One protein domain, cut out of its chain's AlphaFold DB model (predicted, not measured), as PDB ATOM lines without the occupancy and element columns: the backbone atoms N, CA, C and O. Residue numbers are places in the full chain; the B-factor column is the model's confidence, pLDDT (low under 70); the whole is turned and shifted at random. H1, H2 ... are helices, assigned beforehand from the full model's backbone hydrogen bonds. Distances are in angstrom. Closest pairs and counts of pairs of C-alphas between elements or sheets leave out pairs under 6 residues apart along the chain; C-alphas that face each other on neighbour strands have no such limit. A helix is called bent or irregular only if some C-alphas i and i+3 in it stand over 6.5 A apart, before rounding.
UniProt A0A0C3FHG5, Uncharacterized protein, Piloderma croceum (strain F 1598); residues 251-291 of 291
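Overview. This is residues 251 to 291 of the 291 residues of an uncharacterized protein of Piloderma croceum (strain F 1598) (UniProt A0A0C3FHG5). Three short helices follow one another round a flat, open frame: H2 lies in the middle, H1 stands off its first part and H3 off its last part. The stretch before H1, residues 251 to 260, has no named element and loops across the open side of the frame between H1 and H3. The printed part has 41 residues with three named helices, in the order H1, H2, H3, and no named strand; the class is all helix. The whole is compact, with a radius of gyration of the C-alphas of 10.0 A, and flat, spanning 27 by 21 by 11 A.

Along the chain. H2, the longest helix, holds residues 270 to 278 and measures 12.7 A from C-alpha 270 at (-38.854, -15.813, -34.760) to C-alpha 278. H1, residues 261 to 266, begins with C-alpha 261 at (-35.070, -32.755, -35.459) and is 10.0 A long. H3, residues 282 to 289, is 11.6 A long and ends with C-alpha 289 at (-28.402, -15.965, -19.267). H1 and H3 are irregular: C-alphas 262 and 265 are 7.2 A apart, and C-alphas 283 and 286 are 7.7 A apart.

Arrangement. H2 and H1 are close but not clearly touching; their closest C-alphas, those of Asp 272 and Lys 266, are 6.4 A apart. They run opposite ways at a steep tilt of 45 degrees. H2 and H3 are also close but not clearly touching, with the closest C-alphas, those of Ile 277 and Ile 288, 7.7 A apart. They run opposite ways at a steep tilt of 64 degrees. H1 and H3 are apart. Of the O i to N i+4 pairs, 4 of 5 are within hydrogen-bond range in H2, 2 of 4 in H3 and 0 of 2 in H1, where 2 of 3 O i to N i+3 pairs are.

Size, cuts and confidence. The two C-alphas farthest apart, those of Val 262 and Thr 290, are 28.7 A apart. The printed part has no cut, and both links between helices are tight. The mean pLDDT of the printed part is 71.2; residues 251, 253, 255 and 281 to 291, the last being the chain's last residue, are under 70.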
ATOM      1  N   LEU A 251     -33.440 -37.212 -30.998       64.56
ATOM      2  CA  LEU A 251     -34.619 -36.404 -31.269       64.56
ATOM      3  C   LEU A 251     -34.290 -34.914 -31.255       64.56
ATOM      4  O   LEU A 251     -34.915 -34.210 -32.031       64.56
ATOM      5  N   CYS A 252     -33.317 -34.448 -30.462       74.19
ATOM      6  CA  CYS A 252     -32.939 -33.037 -30.348       74.19
ATOM      7  C   CYS A 252     -31.440 -32.839 -30.631       74.19
ATOM      8  O   CYS A 252     -30.631 -32.991 -29.718       74.19
ATOM      9  N   PRO A 253     -31.052 -32.489 -31.870       68.69
ATOM     10  CA  PRO A 253     -29.650 -32.528 -32.269       68.69
ATOM     11  C   PRO A 253     -28.780 -31.389 -31.715       68.69
ATOM     12  O   PRO A 253     -27.553 -31.423 -31.789       68.69
ATOM     13  N   CYS A 254     -29.386 -30.344 -31.161       71.44
ATOM     14  CA  CYS A 254     -28.617 -29.240 -30.612       71.44
ATOM     15  C   CYS A 254     -28.121 -29.581 -29.195       71.44
ATOM     16  O   CYS A 254     -28.938 -29.847 -28.317       71.44
ATOM     17  N   PRO A 255     -26.810 -29.477 -28.906       67.12
ATOM     18  CA  PRO A 255     -26.286 -29.698 -27.556       67.12
ATOM     19  C   PRO A 255     -26.694 -28.601 -26.558       67.12
ATOM     20  O   PRO A 255     -26.482 -28.757 -25.359       67.12
ATOM     21  N   ARG A 256     -27.244 -27.479 -27.048       70.62
ATOM     22  CA  ARG A 256     -27.641 -26.311 -26.244       70.62
ATOM     23  C   ARG A 256     -29.143 -26.223 -26.001       70.62
ATOM     24  O   ARG A 256     -29.550 -25.633 -25.005       70.62
ATOM     25  N   CYS A 257     -29.964 -26.757 -26.905       75.62
ATOM     26  CA  CYS A 257     -31.415 -26.672 -26.802       75.62
ATOM     27  C   CYS A 257     -32.100 -27.976 -27.217       75.62
ATOM     28  O   CYS A 257     -31.678 -28.674 -28.132       75.62
ATOM     29  N   LEU A 258     -33.230 -28.263 -26.585       78.31
ATOM     30  CA  LEU A 258     -34.061 -29.442 -26.802       78.31
ATOM     31  C   LEU A 258     -34.990 -29.270 -28.019       78.31
ATOM     32  O   LEU A 258     -36.133 -29.728 -28.013       78.31
ATOM     33  N   VAL A 259     -34.535 -28.575 -29.065       80.50
ATOM     34  CA  VAL A 259     -35.300 -28.417 -30.309       80.50
ATOM     35  C   VAL A 259     -35.245 -29.722 -31.092       80.50
ATOM     36  O   VAL A 259     -34.167 -30.185 -31.462       80.50
ATOM     37  N   CYS A 260     -36.416 -30.300 -31.363       78.88
ATOM     38  CA  CYS A 260     -36.494 -31.575 -32.062       78.88
ATOM     39  C   CYS A 260     -36.057 -31.483 -33.534       78.88
ATOM     40  O   CYS A 260     -36.288 -30.473 -34.200       78.88
ATOM     41  N   LYS A 261     -35.548 -32.590 -34.082       79.12
ATOM     42  CA  LYS A 261     -35.070 -32.755 -35.459       79.12
ATOM     43  C   LYS A 261     -36.125 -32.388 -36.507       79.12
ATOM     44  O   LYS A 261     -35.799 -31.800 -37.529       79.12
ATOM     45  N   VAL A 262     -37.394 -32.659 -36.204       81.94
ATOM     46  CA  VAL A 262     -38.560 -32.303 -37.036       81.94
ATOM     47  C   VAL A 262     -38.821 -30.798 -37.150       81.94
ATOM     48  O   VAL A 262     -39.698 -30.404 -37.903       81.94
ATOM     49  N   ASN A 263     -38.134 -29.970 -36.358       80.94
ATOM     50  CA  ASN A 263     -38.271 -28.513 -36.368       80.94
ATOM     51  C   ASN A 263     -36.990 -27.807 -36.850       80.94
ATOM     52  O   ASN A 263     -36.892 -26.589 -36.721       80.94
ATOM     53  N   ILE A 264     -35.999 -28.542 -37.371       80.81
ATOM     54  CA  ILE A 264     -34.751 -27.950 -37.892       80.81
ATOM     55  C   ILE A 264     -35.019 -27.081 -39.122       80.81
ATOM     56  O   ILE A 264     -34.366 -26.063 -39.315       80.81
ATOM     57  N   ASP A 265     -36.008 -27.441 -39.930       82.88
ATOM     58  CA  ASP A 265     -36.497 -26.642 -41.058       82.88
ATOM     59  C   ASP A 265     -36.958 -25.231 -40.639       82.88
ATOM     60  O   ASP A 265     -37.010 -24.319 -41.460       82.88
ATOM     61  N   LYS A 266     -37.257 -25.029 -39.350       80.69
ATOM     62  CA  LYS A 266     -37.723 -23.754 -38.781       80.69
ATOM     63  C   LYS A 266     -36.592 -22.899 -38.213       80.69
ATOM     64  O   LYS A 266     -36.865 -21.837 -37.645       80.69
ATOM     65  N   VAL A 267     -35.339 -23.336 -38.351       81.00
ATOM     66  CA  VAL A 267     -34.155 -22.585 -37.918       81.00
ATOM     67  C   VAL A 267     -34.138 -21.200 -38.574       81.00
ATOM     68  O   VAL A 267     -34.322 -21.065 -39.779       81.00
ATOM     69  N   GLY A 268     -33.938 -20.153 -37.769       79.12
ATOM     70  CA  GLY A 268     -33.934 -18.757 -38.228       79.12
ATOM     71  C   GLY A 268     -35.299 -18.056 -38.202       79.12
ATOM     72  O   GLY A 268     -35.368 -16.849 -38.427       79.12
ATOM     73  N   GLN A 269     -36.390 -18.758 -37.877       85.12
ATOM     74  CA  GLN A 269     -37.688 -18.118 -37.643       85.12
ATOM     75  C   GLN A 269     -37.747 -17.455 -36.257       85.12
ATOM     76  O   GLN A 269     -37.118 -17.910 -35.303       85.12
ATOM     77  N   LYS A 270     -38.616 -16.447 -36.079       80.81
ATOM     78  CA  LYS A 270     -38.854 -15.813 -34.760       80.81
ATOM     79  C   LYS A 270     -39.227 -16.823 -33.661       80.81
ATOM     80  O   LYS A 270     -38.948 -16.590 -32.486       80.81
ATOM     81  N   ARG A 271     -39.868 -17.938 -34.035       79.75
ATOM     82  CA  ARG A 271     -40.223 -19.033 -33.120       79.75
ATOM     83  C   ARG A 271     -38.998 -19.852 -32.689       79.75
ATOM     84  O   ARG A 271     -38.930 -20.208 -31.521       79.75
ATOM     85  N   ASP A 272     -38.023 -20.072 -33.571       82.25
ATOM     86  CA  ASP A 272     -36.751 -20.734 -33.238       82.25
ATOM     87  C   ASP A 272     -35.937 -19.903 -32.234       82.25
ATOM     88  O   ASP A 272     -35.487 -20.436 -31.225       82.25
ATOM     89  N   SER A 273     -35.851 -18.578 -32.414       80.31
ATOM     90  CA  SER A 273     -35.168 -17.699 -31.447       80.31
ATOM     91  C   SER A 273     -35.749 -17.804 -30.034       80.31
ATOM     92  O   SER A 273     -35.002 -17.805 -29.059       80.31
ATOM     93  N   ARG A 274     -37.078 -17.932 -29.915       81.19
ATOM     94  CA  ARG A 274     -37.750 -18.143 -28.627       81.19
ATOM     95  C   ARG A 274     -37.480 -19.544 -28.080       81.19
ATOM     96  O   ARG A 274     -37.131 -19.675 -26.912       81.19
ATOM     97  N   ASP A 275     -37.613 -20.567 -28.920       81.25
ATOM     98  CA  ASP A 275     -37.426 -21.968 -28.541       81.25
ATOM     99  C   ASP A 275     -35.993 -22.270 -28.080       81.25
ATOM    100  O   ASP A 275     -35.803 -23.080 -27.178       81.25
ATOM    101  N   ARG A 276     -34.977 -21.592 -28.624       75.06
ATOM    102  CA  ARG A 276     -33.584 -21.714 -28.156       75.06
ATOM    103  C   ARG A 276     -33.380 -21.251 -26.716       75.06
ATOM    104  O   ARG A 276     -32.478 -21.757 -26.057       75.06
ATOM    105  N   ILE A 277     -34.200 -20.312 -26.248       79.06
ATOM    106  CA  ILE A 277     -34.148 -19.781 -24.882       79.06
ATOM    107  C   ILE A 277     -35.033 -20.630 -23.967       79.06
ATOM    108  O   ILE A 277     -34.591 -21.083 -22.917       79.06
ATOM    109  N   THR A 278     -36.277 -20.892 -24.372       80.50
ATOM    110  CA  THR A 278     -37.253 -21.602 -23.528       80.50
ATOM    111  C   THR A 278     -36.980 -23.098 -23.416       80.50
ATOM    112  O   THR A 278     -37.326 -23.701 -22.406       80.50
ATOM    113  N   LYS A 279     -36.359 -23.705 -24.433       78.06
ATOM    114  CA  LYS A 279     -35.995 -25.130 -24.458       78.06
ATOM    115  C   LYS A 279     -34.492 -25.329 -24.283       78.06
ATOM    116  O   LYS A 279     -33.952 -26.312 -24.786       78.06
ATOM    117  N   ALA A 280     -33.796 -24.400 -23.636       78.75
ATOM    118  CA  ALA A 280     -32.386 -24.573 -23.313       78.75
ATOM    119  C   ALA A 280     -32.172 -25.820 -22.435       78.75
ATOM    120  O   ALA A 280     -32.986 -26.125 -21.561       78.75
ATOM    121  N   CYS A 281     -31.079 -26.550 -22.665       69.31
ATOM    122  CA  CYS A 281     -30.692 -27.651 -21.785       69.31
ATOM    123  C   CYS A 281     -30.398 -27.103 -20.382       69.31
ATOM    124  O   CYS A 281     -29.628 -26.155 -20.232       69.31
ATOM    125  N   THR A 282     -30.982 -27.712 -19.351       64.62
ATOM    126  CA  THR A 282     -30.939 -27.214 -17.965       64.62
ATOM    127  C   THR A 282     -29.525 -27.102 -17.391       64.62
ATOM    128  O   THR A 282     -29.263 -26.182 -16.627       64.62
ATOM    129  N   TYR A 283     -28.579 -27.949 -17.814       60.16
ATOM    130  CA  TYR A 283     -27.170 -27.869 -17.392       60.16
ATOM    131  C   TYR A 283     -26.356 -26.756 -18.089       60.16
ATOM    132  O   TYR A 283     -25.189 -26.561 -17.765       60.16
ATOM    133  N   LEU A 284     -26.942 -26.038 -19.058       48.91
ATOM    134  CA  LEU A 284     -26.340 -24.901 -19.780       48.91
ATOM    135  C   LEU A 284     -27.060 -23.569 -19.503       48.91
ATOM    136  O   LEU A 284     -26.718 -22.553 -20.114       48.91
ATOM    137  N   GLY A 285     -28.060 -23.564 -18.613       48.53
ATOM    138  CA  GLY A 285     -28.890 -22.389 -18.326       48.53
ATOM    139  C   GLY A 285     -28.071 -21.170 -17.897       48.53
ATOM    140  O   GLY A 285     -28.272 -20.079 -18.435       48.53
ATOM    141  N   ASP A 286     -27.078 -21.385 -17.033       50.72
ATOM    142  CA  ASP A 286     -26.231 -20.321 -16.479       50.72
ATOM    143  C   ASP A 286     -25.383 -19.619 -17.551       50.72
ATOM    144  O   ASP A 286     -25.124 -18.425 -17.457       50.72
ATOM    145  N   THR A 287     -24.984 -20.330 -18.611       50.72
ATOM    146  CA  THR A 287     -24.152 -19.775 -19.697       50.72
ATOM    147  C   THR A 287     -24.971 -18.980 -20.718       50.72
ATOM    148  O   THR A 287     -24.429 -18.126 -21.418       50.72
ATOM    149  N   ILE A 288     -26.271 -19.273 -20.838       49.91
ATOM    150  CA  ILE A 288     -27.177 -18.615 -21.791       49.91
ATOM    151  C   ILE A 288     -27.734 -17.311 -21.213       49.91
ATOM    152  O   ILE A 288     -27.942 -16.376 -21.973       49.91
ATOM    153  N   GLN A 289     -27.936 -17.211 -19.895       48.16
ATOM    154  CA  GLN A 289     -28.402 -15.965 -19.267       48.16
ATOM    155  C   GLN A 289     -27.351 -14.845 -19.272       48.16
ATOM    156  O   GLN A 289     -27.702 -13.673 -19.167       48.16
ATOM    157  N   THR A 290     -26.072 -15.194 -19.395       47.47
ATOM    158  CA  THR A 290     -24.949 -14.246 -19.409       47.47
ATOM    159  C   THR A 290     -24.560 -13.721 -20.798       47.47
ATOM    160  O   THR A 290     -23.612 -12.941 -20.883       47.47
ATOM    161  N   ALA A 291     -25.229 -14.151 -21.874       41.44
ATOM    162  CA  ALA A 291     -24.917 -13.796 -23.268       41.44
ATOM    163  C   ALA A 291     -26.053 -13.001 -23.921       41.44
ATOM    164  O   ALA A 291     -25.733 -12.074 -24.697       41.44
TER     165      ALA A 291